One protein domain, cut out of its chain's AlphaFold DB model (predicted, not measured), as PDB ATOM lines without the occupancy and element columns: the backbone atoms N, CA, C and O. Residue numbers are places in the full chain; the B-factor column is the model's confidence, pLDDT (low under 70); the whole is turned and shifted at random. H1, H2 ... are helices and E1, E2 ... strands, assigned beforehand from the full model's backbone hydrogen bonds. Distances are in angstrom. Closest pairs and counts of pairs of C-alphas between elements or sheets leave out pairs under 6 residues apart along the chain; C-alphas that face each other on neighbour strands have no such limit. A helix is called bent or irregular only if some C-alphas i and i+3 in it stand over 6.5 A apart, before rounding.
ATOM      1  N   SER A 482     -50.550  -6.622  16.557       85.00
ATOM      2  CA  SER A 482     -49.807  -5.575  15.846       85.00
ATOM      3  C   SER A 482     -48.512  -5.198  16.575       85.00
ATOM      4  O   SER A 482     -47.541  -4.857  15.907       85.00
ATOM      5  N   ASP A 483     -48.478  -5.337  17.904       86.81
ATOM      6  CA  ASP A 483     -47.287  -5.088  18.730       86.81
ATOM      7  C   ASP A 483     -46.254  -6.213  18.583       86.81
ATOM      8  O   ASP A 483     -45.060  -6.005  18.780       86.81
ATOM      9  N   LEU A 484     -46.712  -7.412  18.203       87.56
ATOM     10  CA  LEU A 484     -45.847  -8.548  17.898       87.56
ATOM     11  C   LEU A 484     -45.243  -8.483  16.496       87.56
ATOM     12  O   LEU A 484     -44.292  -9.211  16.234       87.56
ATOM     13  N   ALA A 485     -45.809  -7.684  15.587       86.50
ATOM     14  CA  ALA A 485     -45.386  -7.633  14.195       86.50
ATOM     15  C   ALA A 485     -44.065  -6.868  14.035       86.50
ATOM     16  O   ALA A 485     -43.891  -5.770  14.555       86.50
ATOM     17  N   CYS A 486     -43.149  -7.436  13.259       84.31
ATOM     18  CA  CYS A 486     -41.835  -6.867  12.999       84.31
ATOM     19  C   CYS A 486     -41.802  -5.936  11.809       84.31
ATOM     20  O   CYS A 486     -42.453  -6.212  10.805       84.31
ATOM     21  N   GLY A 487     -40.924  -4.936  11.872       81.94
ATOM     22  CA  GLY A 487     -40.732  -3.948  10.814       81.94
ATOM     23  C   GLY A 487     -41.745  -2.818  10.915       81.94
ATOM     24  O   GLY A 487     -42.428  -2.673  11.926       81.94
ATOM     25  N   ASP A 488     -41.854  -2.017   9.859       74.12
ATOM     26  CA  ASP A 488     -42.794  -0.905   9.860       74.12
ATOM     27  C   ASP A 488     -44.220  -1.423  10.103       74.12
ATOM     28  O   ASP A 488     -44.735  -2.268   9.356       74.12
ATOM     29  N   HIS A 489     -44.850  -0.902  11.163       67.00
ATOM     30  CA  HIS A 489     -46.199  -1.257  11.626       67.00
ATOM     31  C   HIS A 489     -47.307  -0.857  10.643       67.00
ATOM     32  O   HIS A 489     -48.499  -0.980  10.946       67.00
ATOM     33  N   PHE A 490     -46.948  -0.338   9.468       71.38
ATOM     34  CA  PHE A 490     -47.921   0.019   8.459       71.38
ATOM     35  C   PHE A 490     -48.605  -1.246   7.963       71.38
ATOM     36  O   PHE A 490     -48.024  -2.078   7.263       71.38
ATOM     37  N   ARG A 491     -49.887  -1.368   8.324       71.56
ATOM     38  CA  ARG A 491     -50.782  -2.320   7.678       71.56
ATOM     39  C   ARG A 491     -50.687  -2.086   6.172       71.56
ATOM     40  O   ARG A 491     -50.776  -0.925   5.758       71.56
ATOM     41  N   PRO A 492     -50.520  -3.141   5.363       72.56
ATOM     42  CA  PRO A 492     -50.476  -2.984   3.922       72.56
ATOM     43  C   PRO A 492     -51.772  -2.314   3.466       72.56
ATOM     44  O   PRO A 492     -52.855  -2.888   3.556       72.56
ATOM     45  N   THR A 493     -51.658  -1.060   3.040       72.75
ATOM     46  CA  THR A 493     -52.737  -0.298   2.419       72.75
ATOM     47  C   THR A 493     -52.521  -0.420   0.918       72.75
ATOM     48  O   THR A 493     -51.730   0.303   0.323       72.75
ATOM     49  N   GLY A 494     -53.123  -1.441   0.312       80.44
ATOM     50  CA  GLY A 494     -52.999  -1.698  -1.119       80.44
ATOM     51  C   GLY A 494     -52.853  -3.174  -1.455       80.44
ATOM     52  O   GLY A 494     -53.272  -4.055  -0.710       80.44
ATOM     53  N   ASN A 495     -52.261  -3.441  -2.619       83.56
ATOM     54  CA  ASN A 495     -52.163  -4.783  -3.178       83.56
ATOM     55  C   ASN A 495     -51.326  -5.705  -2.265       83.56
ATOM     56  O   ASN A 495     -50.093  -5.641  -2.255       83.56
ATOM     57  N   ILE A 496     -52.020  -6.576  -1.523       80.88
ATOM     58  CA  ILE A 496     -51.443  -7.528  -0.560       80.88
ATOM     59  C   ILE A 496     -50.388  -8.416  -1.234       80.88
ATOM     60  O   ILE A 496     -49.406  -8.786  -0.596       80.88
ATOM     61  N   THR A 497     -50.524  -8.711  -2.531       81.88
ATOM     62  CA  THR A 497     -49.532  -9.490  -3.282       81.88
ATOM     63  C   THR A 497     -48.208  -8.769  -3.422       81.88
ATOM     64  O   THR A 497     -47.172  -9.347  -3.102       81.88
ATOM     65  N   LYS A 498     -48.233  -7.493  -3.814       85.12
ATOM     66  CA  LYS A 498     -47.010  -6.684  -3.894       85.12
ATOM     67  C   LYS A 498     -46.333  -6.555  -2.534       85.12
ATOM     68  O   LYS A 498     -45.112  -6.630  -2.455       85.12
ATOM     69  N   TRP A 499     -47.122  -6.397  -1.471       86.56
ATOM     70  CA  TRP A 499     -46.603  -6.391  -0.105       86.56
ATOM     71  C   TRP A 499     -45.940  -7.728   0.254       86.56
ATOM     72  O   TRP A 499     -44.794  -7.747   0.686       86.56
ATOM     73  N   ALA A 500     -46.606  -8.855   0.002       85.25
ATOM     74  CA  ALA A 500     -46.078 -10.181   0.314       85.25
ATOM     75  C   ALA A 500     -44.800 -10.532  -0.465       85.25
ATOM     76  O   ALA A 500     -43.938 -11.252   0.043       85.25
ATOM     77  N   GLU A 501     -44.681 -10.040  -1.699       87.00
ATOM     78  CA  GLU A 501     -43.467 -10.141  -2.509       87.00
ATOM     79  C   GLU A 501     -42.342  -9.264  -1.946       87.00
ATOM     80  O   GLU A 501     -41.228  -9.758  -1.770       87.00
ATOM     81  N   ALA A 502     -42.636  -8.002  -1.607       86.75
ATOM     82  CA  ALA A 502     -41.668  -7.070  -1.027       86.75
ATOM     83  C   ALA A 502     -41.118  -7.561   0.323       86.75
ATOM     84  O   ALA A 502     -39.922  -7.466   0.585       86.75
ATOM     85  N   GLU A 503     -41.978  -8.162   1.144       85.94
ATOM     86  CA  GLU A 503     -41.642  -8.726   2.457       85.94
ATOM     87  C   GLU A 503     -41.054 -10.148   2.384       85.94
ATOM     88  O   GLU A 503     -40.841 -10.793   3.408       85.94
ATOM     89  N   ASN A 504     -40.806 -10.678   1.179       87.31
ATOM     90  CA  ASN A 504     -40.298 -12.035   0.941       87.31
ATOM     91  C   ASN A 504     -41.154 -13.179   1.535       87.31
ATOM     92  O   ASN A 504     -40.695 -14.323   1.594       87.31
ATOM     93  N   ILE A 505     -42.413 -12.918   1.904       85.69
ATOM     94  CA  ILE A 505     -43.343 -13.911   2.468       85.69
ATOM     95  C   ILE A 505     -43.535 -15.057   1.469       85.69
ATOM     96  O   ILE A 505     -43.316 -16.223   1.795       85.69
ATOM     97  N   LEU A 506     -43.864 -14.746   0.212       85.12
ATOM     98  CA  LEU A 506     -44.102 -15.778  -0.807       85.12
ATOM     99  C   LEU A 506     -42.848 -16.604  -1.110       85.12
ATOM    100  O   LEU A 506     -42.923 -17.822  -1.304       85.12
ATOM    101  N   LYS A 507     -41.684 -15.948  -1.136       86.44
ATOM    102  CA  LYS A 507     -40.394 -16.602  -1.376       86.44
ATOM    103  C   LYS A 507     -40.074 -17.607  -0.270       86.44
ATOM    104  O   LYS A 507     -39.564 -18.682  -0.569       86.44
ATOM    105  N   TYR A 508     -40.404 -17.268   0.973       83.69
ATOM    106  CA  TYR A 508     -40.154 -18.110   2.135       83.69
ATOM    107  C   TYR A 508     -41.153 -19.270   2.274       83.69
ATOM    108  O   TYR A 508     -40.753 -20.419   2.433       83.69
ATOM    109  N   TRP A 509     -42.456 -18.995   2.182       82.25
ATOM    110  CA  TRP A 509     -43.483 -20.000   2.475       82.25
ATOM    111  C   TRP A 509     -43.806 -20.933   1.300       82.25
ATOM    112  O   TRP A 509     -44.281 -22.052   1.515       82.25
ATOM    113  N   SER A 510     -43.544 -20.525   0.053       83.31
ATOM    114  CA  SER A 510     -43.878 -21.356  -1.115       83.31
ATOM    115  C   SER A 510     -43.129 -22.698  -1.183       83.31
ATOM    116  O   SER A 510     -43.790 -23.701  -1.482       83.31
ATOM    117  N   PRO A 511     -41.817 -22.802  -0.869       81.56
ATOM    118  CA  PRO A 511     -41.117 -24.085  -0.850       81.56
ATOM    119  C   PRO A 511     -41.581 -24.968   0.313       81.56
ATOM    120  O   PRO A 511     -41.800 -26.162   0.111       81.56
ATOM    121  N   LEU A 512     -41.799 -24.376   1.495       76.69
ATOM    122  CA  LEU A 512     -42.272 -25.088   2.684       76.69
ATOM    123  C   LEU A 512     -43.643 -25.717   2.437       76.69
ATOM    124  O   LEU A 512     -43.841 -26.908   2.661       76.69
ATOM    125  N   HIS A 513     -44.574 -24.939   1.892       78.38
ATOM    126  CA  HIS A 513     -45.892 -25.449   1.550       78.38
ATOM    127  C   HIS A 513     -45.830 -26.545   0.485       78.38
ATOM    128  O   HIS A 513     -46.525 -27.551   0.608       78.38
ATOM    129  N   ARG A 514     -44.981 -26.395  -0.545       80.75
ATOM    130  CA  ARG A 514     -44.788 -27.441  -1.558       80.75
ATOM    131  C   ARG A 514     -44.292 -28.736  -0.911       80.75
ATOM    132  O   ARG A 514     -44.852 -29.791  -1.192       80.75
ATOM    133  N   ALA A 515     -43.313 -28.652  -0.012       77.44
ATOM    134  CA  ALA A 515     -42.793 -29.806   0.716       77.44
ATOM    135  C   ALA A 515     -43.875 -30.494   1.571       77.44
ATOM    136  O   ALA A 515     -44.019 -31.714   1.495       77.44
ATOM    137  N   ILE A 516     -44.680 -29.714   2.305       73.94
ATOM    138  CA  ILE A 516     -45.799 -30.219   3.120       73.94
ATOM    139  C   ILE A 516     -46.865 -30.880   2.234       73.94
ATOM    140  O   ILE A 516     -47.266 -32.010   2.498       73.94
ATOM    141  N   SER A 517     -47.285 -30.213   1.153       75.00
ATOM    142  CA  SER A 517     -48.340 -30.700   0.250       75.00
ATOM    143  C   SER A 517     -47.978 -32.004  -0.464       75.00
ATOM    144  O   SER A 517     -48.856 -32.803  -0.774       75.00
ATOM    145  N   LEU A 518     -46.685 -32.241  -0.697       81.25
ATOM    146  CA  LEU A 518     -46.184 -33.467  -1.313       81.25
ATOM    147  C   LEU A 518     -45.958 -34.597  -0.293       81.25
ATOM    148  O   LEU A 518     -45.468 -35.660  -0.665       81.25
ATOM    149  N   GLY A 519     -46.274 -34.383   0.989       74.62
ATOM    150  CA  GLY A 519     -46.093 -35.381   2.043       74.62
ATOM    151  C   GLY A 519     -44.628 -35.711   2.347       74.62
ATOM    152  O   GLY A 519     -44.356 -36.690   3.041       74.62
ATOM    153  N   TYR A 520     -43.669 -34.910   1.868       72.50
ATOM    154  CA  TYR A 520     -42.243 -35.110   2.125       72.50
ATOM    155  C   TYR A 520     -41.874 -34.623   3.533       72.50
ATOM    156  O   TYR A 520     -41.110 -33.683   3.690       72.50
ATOM    157  N   TYR A 521     -42.361 -35.288   4.582       63.94
ATOM    158  CA  TYR A 521     -41.937 -35.055   5.973       63.94
ATOM    159  C   TYR A 521     -40.606 -35.754   6.318       63.94
ATOM    160  O   TYR A 521     -40.367 -36.168   7.451       63.94
ATOM    161  N   ASN A 522     -39.708 -35.915   5.345       65.69
ATOM    162  CA  ASN A 522     -38.384 -36.459   5.627       65.69
ATOM    163  C   ASN A 522     -37.536 -35.430   6.392       65.69
ATOM    164  O   ASN A 522     -37.723 -34.219   6.268       65.69
ATOM    165  N   LYS A 523     -36.552 -35.929   7.151       60.53
ATOM    166  CA  LYS A 523     -35.576 -35.179   7.975       60.53
ATOM    167  C   LYS A 523     -34.936 -33.965   7.266       60.53
ATOM    168  O   LYS A 523     -34.476 -33.039   7.927       60.53
ATOM    169  N   THR A 524     -34.946 -33.949   5.935       60.09
ATOM    170  CA  THR A 524     -34.498 -32.853   5.066       60.09
ATOM    171  C   THR A 524     -35.342 -31.578   5.168       60.09
ATOM    172  O   THR A 524     -34.784 -30.493   5.032       60.09
ATOM    173  N   VAL A 525     -36.645 -31.646   5.475       64.69
ATOM    174  CA  VAL A 525     -37.477 -30.430   5.628       64.69
ATOM    175  C   VAL A 525     -37.084 -29.633   6.870       64.69
ATOM    176  O   VAL A 525     -37.045 -28.409   6.815       64.69
ATOM    177  N   SER A 526     -36.671 -30.305   7.950       60.78
ATOM    178  CA  SER A 526     -36.121 -29.631   9.137       60.78
ATOM    179  C   SER A 526     -34.841 -28.846   8.835       60.78
ATOM    180  O   SER A 526     -34.579 -27.843   9.489       60.78
ATOM    181  N   GLN A 527     -34.046 -29.276   7.849       61.62
ATOM    182  CA  GLN A 527     -32.847 -28.549   7.414       61.62
ATOM    183  C   GLN A 527     -33.190 -27.385   6.472       61.62
ATOM    184  O   GLN A 527     -32.514 -26.366   6.499       61.62
ATOM    185  N   MET A 528     -34.275 -27.492   5.697       59.38
ATOM    186  CA  MET A 528     -34.789 -26.402   4.851       59.38
ATOM    187  C   MET A 528     -35.484 -25.278   5.633       59.38
ATOM    188  O   MET A 528     -35.841 -24.260   5.048       59.38
ATOM    189  N   LEU A 529     -35.684 -25.455   6.939       62.75
ATOM    190  CA  LEU A 529     -36.320 -24.479   7.820       62.75
ATOM    191  C   LEU A 529     -35.335 -23.458   8.415       62.75
ATOM    192  O   LEU A 529     -35.750 -22.646   9.240       62.75
ATOM    193  N   GLU A 530     -34.059 -23.448   7.999       66.50
ATOM    194  CA  GLU A 530     -33.197 -22.292   8.273       66.50
ATOM    195  C   GLU A 530     -33.820 -21.056   7.626       66.50
ATOM    196  O   GLU A 530     -33.935 -20.953   6.406       66.50
ATOM    197  N   ASN A 531     -34.293 -20.146   8.470       71.44
ATOM    198  CA  ASN A 531     -34.961 -18.936   8.049       71.44
ATOM    199  C   ASN A 531     -33.917 -17.849   7.752       71.44
ATOM    200  O   ASN A 531     -33.386 -17.259   8.692       71.44
ATOM    201  N   PRO A 532     -33.626 -17.533   6.476       74.50
ATOM    202  CA  PRO A 532     -32.603 -16.545   6.136       74.50
ATOM    203  C   PRO A 532     -33.030 -15.108   6.471       74.50
ATOM    204  O   PRO A 532     -32.247 -14.181   6.300       74.50
ATOM    205  N   PHE A 533     -34.277 -14.921   6.906       78.44
ATOM    206  CA  PHE A 533     -34.858 -13.638   7.279       78.44
ATOM    207  C   PHE A 533     -34.996 -13.479   8.799       78.44
ATOM    208  O   PHE A 533     -35.671 -12.557   9.250       78.44
ATOM    209  N   GLU A 534     -34.416 -14.391   9.588       77.25
ATOM    210  CA  GLU A 534     -34.416 -14.293  11.046       77.25
ATOM    211  C   GLU A 534     -33.753 -12.978  11.479       77.25
ATOM    212  O   GLU A 534     -32.651 -12.642  11.046       77.25
ATOM    213  N   SER A 535     -34.438 -12.234  12.344       81.31
ATOM    214  CA  SER A 535     -33.927 -11.004  12.941       81.31
ATOM    215  C   SER A 535     -33.916 -11.149  14.456       81.31
ATOM    216  O   SER A 535     -34.862 -11.668  15.050       81.31
ATOM    217  N   GLU A 536     -32.846 -10.690  15.101       80.69
ATOM    218  CA  GLU A 536     -32.770 -10.637  16.567       80.69
ATOM    219  C   GLU A 536     -33.689  -9.561  17.156       80.69
ATOM    220  O   GLU A 536     -34.095  -9.667  18.307       80.69
ATOM    221  N   ALA A 537     -34.090  -8.574  16.350       81.38
ATOM    222  CA  ALA A 537     -35.016  -7.519  16.752       81.38
ATOM    223  C   ALA A 537     -36.494  -7.956  16.708       81.38
ATOM    224  O   ALA A 537     -37.382  -7.111  16.771       81.38
ATOM    225  N   CYS A 538     -36.768  -9.256  16.544       85.38
ATOM    226  CA  CYS A 538     -38.097  -9.771  16.247       85.38
ATOM    227  C   CYS A 538     -38.621 -10.812  17.223       85.38
ATOM    228  O   CYS A 538     -37.905 -11.725  17.634       85.38
ATOM    229  N   TYR A 539     -39.925 -10.728  17.511       83.75
ATOM    230  CA  TYR A 539     -40.640 -11.769  18.240       83.75
ATOM    231  C   TYR A 539     -40.596 -13.081  17.470       83.75
ATOM    232  O   TYR A 539     -40.962 -13.127  16.297       83.75
ATOM    233  N   ARG A 540     -40.186 -14.151  18.151       80.00
ATOM    234  CA  ARG A 540     -40.090 -15.494  17.578       80.00
ATOM    235  C   ARG A 540     -41.272 -16.349  18.000       80.00
ATOM    236  O   ARG A 540     -41.690 -16.331  19.157       80.00
ATOM    237  N   LEU A 541     -41.757 -17.172  17.081       75.31
ATOM    238  CA  LEU A 541     -42.738 -18.204  17.392       75.31
ATOM    239  C   LEU A 541     -42.070 -19.367  18.127       75.31
ATOM    240  O   LEU A 541     -41.083 -19.933  17.662       75.31
ATOM    241  N   LEU A 542     -42.645 -19.759  19.265       69.88
ATOM    242  CA  LEU A 542     -42.151 -20.868  20.094       69.88
ATOM    243  C   LEU A 542     -42.462 -22.257  19.517       69.88
ATOM    244  O   LEU A 542     -42.008 -23.262  20.059       69.88
ATOM    245  N   SER A 543     -43.246 -22.335  18.441       66.06
ATOM    246  CA  SER A 543     -43.604 -23.596  17.789       66.06
ATOM    247  C   SER A 543     -43.578 -23.458  16.268       66.06
ATOM    248  O   SER A 543     -43.906 -22.388  15.745       66.06
ATOM    249  N   PRO A 544     -43.199 -24.524  15.544       64.06
ATOM    250  CA  PRO A 544     -43.335 -24.560  14.102       64.06
ATOM    251  C   PRO A 544     -44.814 -24.700  13.695       64.06
ATOM    252  O   PRO A 544     -45.596 -25.367  14.385       64.06
ATOM    253  N   PRO A 545     -45.193 -24.132  12.544       61.28
ATOM    254  CA  PRO A 545     -46.527 -24.284  11.985       61.28
ATOM    255  C   PRO A 545     -46.661 -25.696  11.384       61.28
ATOM    256  O   PRO A 545     -46.039 -26.005  10.368       61.28
ATOM    257  N   LEU A 546     -47.421 -26.588  12.028       58.84
ATOM    258  CA  LEU A 546     -47.591 -27.993  11.612       58.84
ATOM    259  C   LEU A 546     -49.079 -28.355  11.473       58.84
ATOM    260  O   LEU A 546     -49.893 -27.950  12.301       58.84
ATOM    261  N   ASP A 547     -49.423 -29.084  10.405       52.97
ATOM    262  CA  ASP A 547     -50.813 -29.216   9.912       52.97
ATOM    263  C   ASP A 547     -51.582 -30.388  10.535       52.97
ATOM    264  O   ASP A 547     -52.802 -30.460  10.438       52.97
ATOM    265  N   SER A 548     -50.884 -31.362  11.128       49.50
ATOM    266  CA  SER A 548     -51.509 -32.677  11.333       49.50
ATOM    267  C   SER A 548     -51.001 -33.512  12.500       49.50
ATOM    268  O   SER A 548     -51.645 -34.506  12.836       49.50
ATOM    269  N   VAL A 549     -49.894 -33.142  13.146       50.31
ATOM    270  CA  VAL A 549     -49.408 -33.886  14.314       50.31
ATOM    271  C   VAL A 549     -49.711 -33.056  15.553       50.31
ATOM    272  O   VAL A 549     -49.127 -31.983  15.682       50.31
ATOM    273  N   PRO A 550     -50.591 -33.515  16.465       49.91
ATOM    274  CA  PRO A 550     -51.042 -32.721  17.612       49.91
ATOM    275  C   PRO A 550     -49.888 -32.270  18.518       49.91
ATOM    276  O   PRO A 550     -50.027 -31.307  19.270       49.91
ATOM    277  N   PHE A 551     -48.734 -32.937  18.415       46.72
ATOM    278  CA  PHE A 551     -47.532 -32.634  19.167       46.72
ATOM    279  C   PHE A 551     -46.278 -32.959  18.350       46.72
ATOM    280  O   PHE A 551     -46.133 -34.070  17.840       46.72
ATOM    281  N   TYR A 552     -45.343 -32.010  18.262       50.91
ATOM    282  CA  TYR A 552     -43.982 -32.287  17.811       50.91
ATOM    283  C   TYR A 552     -43.147 -32.701  19.023       50.91
ATOM    284  O   TYR A 552     -42.920 -31.904  19.938       50.91
ATOM    285  N   PHE A 553     -42.691 -33.952  19.038       44.09
ATOM    286  CA  PHE A 553     -41.689 -34.404  19.996       44.09
ATOM    287  C   PHE A 553     -40.313 -34.041  19.453       44.09
ATOM    288  O   PHE A 553     -39.833 -34.641  18.489       44.09
ATOM    289  N   ASN A 554     -39.658 -33.062  20.076       49.50
ATOM    290  CA  ASN A 554     -38.251 -32.858  19.793       49.50
ATOM    291  C   ASN A 554     -37.453 -33.966  20.496       49.50
ATOM    292  O   ASN A 554     -37.234 -33.928  21.706       49.50
ATOM    293  N   THR A 555     -37.013 -34.958  19.723       49.75
ATOM    294  CA  THR A 555     -36.277 -36.123  20.230       49.75
ATOM    295  C   THR A 555     -34.946 -35.765  20.890       49.75
ATOM    296  O   THR A 555     -34.464 -36.548  21.697       49.75
ATOM    297  N   SER A 556     -34.337 -34.611  20.575       44.84
ATOM    298  CA  SER A 556     -33.071 -34.203  21.200       44.84
ATOM    299  C   SER A 556     -33.253 -33.457  22.522       44.84
ATOM    300  O   SER A 556     -32.352 -33.491  23.353       44.84
ATOM    301  N   SER A 557     -34.403 -32.811  22.752       56.31
ATOM    302  CA  SER A 557     -34.668 -32.042  23.980       56.31
ATOM    303  C   SER A 557     -35.689 -32.680  24.923       56.31
ATOM    304  O   SER A 557     -35.865 -32.194  26.038       56.31
ATOM    305  N   GLY A 558     -36.388 -33.736  24.488       60.28
ATOM    306  CA  GLY A 558     -37.436 -34.406  25.267       60.28
ATOM    307  C   GLY A 558     -38.678 -33.544  25.521       60.28
ATOM    308  O   GLY A 558     -39.547 -33.939  26.294       60.28
ATOM    309  N   ARG A 559     -38.774 -32.360  24.899       49.97
ATOM    310  CA  ARG A 559     -39.895 -31.431  25.076       49.97
ATOM    311  C   ARG A 559     -40.938 -31.615  23.981       49.97
ATOM    312  O   ARG A 559     -40.615 -31.754  22.800       49.97
ATOM    313  N   VAL A 560     -42.194 -31.577  24.410       48.19
ATOM    314  CA  VAL A 560     -43.375 -31.654  23.556       48.19
ATOM    315  C   VAL A 560     -43.799 -30.237  23.201       48.19
ATOM    316  O   VAL A 560     -44.146 -29.462  24.090       48.19
ATOM    317  N   PHE A 561     -43.771 -29.894  21.916       51.53
ATOM    318  CA  PHE A 561     -44.269 -28.607  21.440       51.53
ATOM    319  C   PHE A 561     -45.637 -28.806  20.776       51.53
ATOM    320  O   PHE A 561     -45.757 -29.665  19.895       51.53
ATOM    321  N   PRO A 562     -46.678 -28.055  21.175       49.44
ATOM    322  CA  PRO A 562     -47.960 -28.091  20.484       49.44
ATOM    323  C   PRO A 562     -47.800 -27.527  19.067       49.44
ATOM    324  O   PRO A 562     -47.125 -26.516  18.865       49.44
ATOM    325  N   SER A 563     -48.411 -28.178  18.077       55.56
ATOM    326  CA  SER A 563     -48.457 -27.664  16.705       55.56
ATOM    327  C   SER A 563     -49.351 -26.425  16.629       55.56
ATOM    328  O   SER A 563     -50.516 -26.480  17.032       55.56
ATOM    329  N   THR A 564     -48.864 -25.319  16.063       57.88
ATOM    330  CA  THR A 564     -49.703 -24.138  15.818       57.88
ATOM    331  C   THR A 564     -50.422 -24.250  14.474       57.88
ATOM    332  O   THR A 564     -49.948 -23.788  13.439       57.88
ATOM    333  N   TYR A 565     -51.621 -24.841  14.503       64.31
ATOM    334  CA  TYR A 565     -52.511 -24.986  13.338       64.31
ATOM    335  C   TYR A 565     -52.890 -23.641  12.686       64.31
ATOM    336  O   TYR A 565     -53.143 -23.550  11.486       64.31
ATOM    337  N   ILE A 566     -52.882 -22.572  13.486       67.75
ATOM    338  CA  ILE A 566     -53.276 -21.216  13.094       67.75
ATOM    339  C   ILE A 566     -52.439 -20.698  11.920       67.75
ATOM    340  O   ILE A 566     -53.000 -20.190  10.956       67.75
ATOM    341  N   PHE A 567     -51.118 -20.866  11.946       67.00
ATOM    342  CA  PHE A 567     -50.238 -20.311  10.913       67.00
ATOM    343  C   PHE A 567     -50.422 -20.972   9.552       67.00
ATOM    344  O   PHE A 567     -50.441 -20.286   8.533       67.00
ATOM    345  N   LEU A 568     -50.606 -22.292   9.532       67.38
ATOM    346  CA  LEU A 568     -50.889 -23.006   8.291       67.38
ATOM    347  C   LEU A 568     -52.255 -22.656   7.740       67.38
ATOM    348  O   LEU A 568     -52.374 -22.482   6.535       67.38
ATOM    349  N   LYS A 569     -53.261 -22.483   8.601       73.25
ATOM    350  CA  LYS A 569     -54.579 -22.015   8.172       73.25
ATOM    351  C   LYS A 569     -54.537 -20.597   7.625       73.25
ATOM    352  O   LYS A 569     -55.058 -20.372   6.541       73.25
ATOM    353  N   ILE A 570     -53.870 -19.669   8.310       72.50
ATOM    354  CA  ILE A 570     -53.693 -18.299   7.814       72.50
ATOM    355  C   ILE A 570     -52.961 -18.329   6.474       72.50
ATOM    356  O   ILE A 570     -53.406 -17.685   5.531       72.50
ATOM    357  N   TYR A 571     -51.880 -19.102   6.356       74.88
ATOM    358  CA  TYR A 571     -51.141 -19.215   5.106       74.88
ATOM    359  C   TYR A 571     -51.944 -19.907   3.996       74.88
ATOM    360  O   TYR A 571     -51.840 -19.503   2.846       74.88
ATOM    361  N   ALA A 572     -52.751 -20.924   4.304       75.69
ATOM    362  CA  ALA A 572     -53.616 -21.597   3.337       75.69
ATOM    363  C   ALA A 572     -54.694 -20.643   2.815       75.69
ATOM    364  O   ALA A 572     -54.796 -20.463   1.608       75.69
ATOM    365  N   VAL A 573     -55.389 -19.940   3.713       73.62
ATOM    366  CA  VAL A 573     -56.366 -18.898   3.360       73.62
ATOM    367  C   VAL A 573     -55.694 -17.804   2.529       73.62
ATOM    368  O   VAL A 573     -56.207 -17.402   1.488       73.62
ATOM    369  N   PHE A 574     -54.506 -17.359   2.942       73.75
ATOM    370  CA  PHE A 574     -53.700 -16.396   2.200       73.75
ATOM    371  C   PHE A 574     -53.352 -16.910   0.804       73.75
ATOM    372  O   PHE A 574     -53.582 -16.232  -0.187       73.75
ATOM    373  N   LYS A 575     -52.855 -18.137   0.689       74.19
ATOM    374  CA  LYS A 575     -52.519 -18.764  -0.584       74.19
ATOM    375  C   LYS A 575     -53.745 -18.909  -1.483       74.19
ATOM    376  O   LYS A 575     -53.626 -18.642  -2.675       74.19
ATOM    377  N   ASP A 576     -54.894 -19.297  -0.947       75.81
ATOM    378  CA  ASP A 576     -56.124 -19.473  -1.719       75.81
ATOM    379  C   ASP A 576     -56.647 -18.128  -2.238       75.81
ATOM    380  O   ASP A 576     -56.995 -18.030  -3.417       75.81
ATOM    381  N   MET A 577     -56.554 -17.063  -1.429       69.50
ATOM    382  CA  MET A 577     -56.791 -15.686  -1.890       69.50
ATOM    383  C   MET A 577     -55.841 -15.274  -3.026       69.50
ATOM    384  O   MET A 577     -56.237 -14.537  -3.922       69.50
ATOM    385  N   PHE A 578     -54.596 -15.753  -3.023       67.44
ATOM    386  CA  PHE A 578     -53.596 -15.418  -4.044       67.44
ATOM    387  C   PHE A 578     -53.696 -16.267  -5.319       67.44
ATOM    388  O   PHE A 578     -53.421 -15.779  -6.416       67.44
ATOM    389  N   ILE A 579     -54.028 -17.555  -5.190       67.69
ATOM    390  CA  ILE A 579     -54.176 -18.479  -6.323       67.69
ATOM    391  C   ILE A 579     -55.416 -18.133  -7.132       67.69
ATOM    392  O   ILE A 579     -55.387 -18.259  -8.360       67.69
ATOM    393  N   GLN A 580     -56.460 -17.620  -6.482       65.75
ATOM    394  CA  GLN A 580     -57.559 -16.947  -7.159       65.75
ATOM    395  C   GLN A 580     -57.085 -15.583  -7.687       65.75
ATOM    396  O   GLN A 580     -57.485 -14.523  -7.219       65.75
ATOM    397  N   LYS A 581     -56.224 -15.620  -8.712       55.34
ATOM    398  CA  LYS A 581     -55.647 -14.472  -9.437       55.34
ATOM    399  C   LYS A 581     -56.676 -13.479 -10.004       55.34
ATOM    400  O   LYS A 581     -56.264 -12.447 -10.540       55.34
ATOM    401  N   ASP A 582     -57.967 -13.774  -9.886       55.12
ATOM    402  CA  ASP A 582     -59.078 -12.964 -10.382       55.12
ATOM    403  C   ASP A 582     -59.666 -11.994  -9.343       55.12
ATOM    404  O   ASP A 582     -60.474 -11.143  -9.703       55.12
ATOM    405  N   LEU A 583     -59.219 -12.009  -8.082       56.53
ATOM    406  CA  LEU A 583     -59.640 -11.026  -7.066       56.53
ATOM    407  C   LEU A 583     -58.829  -9.717  -7.135       56.53
ATOM    408  O   LEU A 583     -58.370  -9.196  -6.121       56.53
ATOM    409  N   LYS A 584     -58.609  -9.179  -8.341       56.47
ATOM    410  CA  LYS A 584     -57.716  -8.023  -8.554       56.47
ATOM    411  C   LYS A 584     -58.213  -6.688  -7.987       56.47
ATOM    412  O   LYS A 584     -57.375  -5.809  -7.809       56.47
ATOM    413  N   ASP A 585     -59.496  -6.558  -7.649       61.84
ATOM    414  CA  ASP A 585     -60.105  -5.254  -7.330       61.84
ATOM    415  C   ASP A 585     -60.877  -5.193  -6.003       61.84
ATOM    416  O   ASP A 585     -61.550  -4.200  -5.726       61.84
ATOM    417  N   VAL A 586     -60.796  -6.217  -5.149       58.44
ATOM    418  CA  VAL A 586     -61.457  -6.152  -3.838       58.44
ATOM    419  C   VAL A 586     -60.463  -5.658  -2.793       58.44
ATOM    420  O   VAL A 586     -59.495  -6.342  -2.462       58.44
ATOM    421  N   ASP A 587     -60.716  -4.451  -2.281       61.88
ATOM    422  CA  ASP A 587     -59.953  -3.789  -1.218       61.88
ATOM    423  C   ASP A 587     -60.176  -4.514   0.123       61.88
ATOM    424  O   ASP A 587     -60.913  -4.085   1.016       61.88
ATOM    425  N   HIS A 588     -59.612  -5.715   0.231       63.78
ATOM    426  CA  HIS A 588     -59.663  -6.506   1.444       63.78
ATOM    427  C   HIS A 588     -58.716  -5.893   2.468       63.78
ATOM    428  O   HIS A 588     -57.498  -5.870   2.294       63.78
ATOM    429  N   LYS A 589     -59.277  -5.432   3.589       64.12
ATOM    430  CA  LYS A 589     -58.480  -5.082   4.765       64.12
ATOM    431  C   LYS A 589     -57.712  -6.326   5.207       64.12
ATOM    432  O   LYS A 589     -58.327  -7.315   5.601       64.12
ATOM    433  N   ALA A 590     -56.384  -6.265   5.139       68.19
ATOM    434  CA  ALA A 590     -55.533  -7.331   5.640       68.19
ATOM    435  C   ALA A 590     -55.823  -7.584   7.125       68.19
ATOM    436  O   ALA A 590     -55.935  -6.648   7.927       68.19
ATOM    437  N   TYR A 591     -55.947  -8.858   7.478       78.44
ATOM    438  CA  TYR A 591     -56.095  -9.285   8.861       78.44
ATOM    439  C   TYR A 591     -54.768  -9.043   9.604       78.44
ATOM    440  O   TYR A 591     -53.714  -9.358   9.045       78.44
ATOM    441  N   PRO A 592     -54.772  -8.483  10.830       78.50
ATOM    442  CA  PRO A 592     -53.550  -8.241  11.608       78.50
ATOM    443  C   PRO A 592     -52.659  -9.481  11.750       78.50
ATOM    444  O   PRO A 592     -51.438  -9.378  11.748       78.50
ATOM    445  N   GLU A 593     -53.271 -10.659  11.807       81.56
ATOM    446  CA  GLU A 593     -52.619 -11.961  11.901       81.56
ATOM    447  C   GLU A 593     -51.723 -12.267  10.692       81.56
ATOM    448  O   GLU A 593     -50.750 -13.006  10.823       81.56
ATOM    449  N   MET A 594     -51.993 -11.673   9.523       79.75
ATOM    450  CA  MET A 594     -51.140 -11.826   8.340       79.75
ATOM    451  C   MET A 594     -49.763 -11.195   8.529       79.75
ATOM    452  O   MET A 594     -48.808 -11.640   7.900       79.75
ATOM    453  N   LEU A 595     -49.633 -10.194   9.406       82.69
ATOM    454  CA  LEU A 595     -48.338  -9.580   9.701       82.69
ATOM    455  C   LEU A 595     -47.378 -10.585  10.355       82.69
ATOM    456  O   LEU A 595     -46.173 -10.515  10.124       82.69
ATOM    457  N   LEU A 596     -47.909 -11.578  11.076       83.56
ATOM    458  CA  LEU A 596     -47.116 -12.652  11.676       83.56
ATOM    459  C   LEU A 596     -46.535 -13.622  10.631       83.56
ATOM    460  O   LEU A 596     -45.645 -14.403  10.961       83.56
ATOM    461  N   LEU A 597     -47.005 -13.585   9.376       83.25
ATOM    462  CA  LEU A 597     -46.419 -14.367   8.281       83.25
ATOM    463  C   LEU A 597     -45.085 -13.793   7.788       83.25
ATOM    464  O   LEU A 597     -44.416 -14.458   6.989       83.25
ATOM    465  N   ARG A 598     -44.688 -12.586   8.230       84.81
ATOM    466  CA  ARG A 598     -43.356 -12.047   7.941       84.81
ATOM    467  C   ARG A 598     -42.311 -13.074   8.389       84.81
ATOM    468  O   ARG A 598     -42.317 -13.468   9.558       84.81
ATOM    469  N   PRO A 599     -41.400 -13.501   7.495       79.75
ATOM    470  CA  PRO A 599     -40.435 -14.541   7.817       79.75
ATOM    471  C   PRO A 599     -39.605 -14.221   9.066       79.75
ATOM    472  O   PRO A 599     -39.258 -15.138   9.795       79.75
ATOM    473  N   GLY A 600     -39.380 -12.943   9.395       77.75
ATOM    474  CA  GLY A 600     -38.680 -12.519  10.617       77.75
ATOM    475  C   GLY A 600     -39.223 -13.077  11.941       77.75
ATOM    476  O   GLY A 600     -38.473 -13.116  12.910       77.75
ATOM    477  N   HIS A 601     -40.468 -13.570  11.984       75.56
ATOM    478  CA  HIS A 601     -41.071 -14.171  13.182       75.56
ATOM    479  C   HIS A 601     -40.807 -15.672  13.377       75.56
ATOM    480  O   HIS A 601     -41.210 -16.252  14.389       75.56
ATOM    481  N   MET A 602     -40.177 -16.349  12.416       65.06
ATOM    482  CA  MET A 602     -40.113 -17.810  12.429       65.06
ATOM    483  C   MET A 602     -39.105 -18.380  13.445       65.06
ATOM    484  O   MET A 602     -38.043 -17.816  13.698       65.06
TER     485      MET A 602
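What this domain is: This is residues 482 to 602 of the 615 residues of an uncharacterized protein of Folsomia candida (UniProt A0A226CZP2). A small hairpin of two strands, E1 and E2, sticks out at one far end of a body of five helices and long loops, in which H2 and H4 are near each other, and short H1 and H5 lie crosswise to both. H3 packs on the far end of H2. The 121 printed residues hold H1, H2, H3, E1, E2, H4 and H5 in chain order; under half are in named elements, mostly helix, and the sheet E1 - E2 is antiparallel. The whole is compact, with a radius of gyration of the C-alphas of 15.1 A and spans of 48 by 33 by 23 A.

Where its parts are: E1 is residues 551 to 553 and E2 residues 560 to 562. H4, residues 565 to 579, is 20.8 A long, from C-alpha 565 at (-52.511, -24.986, 13.338). H1 is residues 496 to 502, beginning at (-51.443, -7.528, -0.560); H2, residues 505 to 517, is 17.7 A long and only just irregular, C-alphas 508 and 511 being 6.7 A apart. H3 is residues 524 to 528, and H5, residues 592 to 597, ends at (-46.419, -14.367, 8.281).

How they stand to each other: In the hairpin E1 and E2, N 552 and O 561 are 2.9 A apart, within hydrogen-bond range. A tight link joins E2 to H4. H4 touches H5 with residues 567 to 571 alone, about perpendicular at 88 degrees; the closest C-alphas, of Ile 570 and Met 594, are 7.0 A apart. H1 and H4 are close but not clearly touching, the closest C-alphas, of Thr 497 and Phe 578, 7.2 A apart. H2 and H3 only just touch, with 3 pairs of C-alphas within 8 A, the closest those of Ala 515 and Val 525, 7.3 A apart. Every O i to N i+4 pair is within hydrogen-bond range in H1, H3 and H4; H2 has 7 of 9, and H5 0 of 2 but 3 of 3 O i to N i+3 pairs.

The domain as a whole: The C-alphas farthest apart, of Gly 558 and Asp 585, are 49.3 A apart. The printed part has no cut. The links H3 to E1 and H4 to H5 are long. Mean pLDDT of the printed part is 70.8, and 53 residues are under 70, among them 542 to 568.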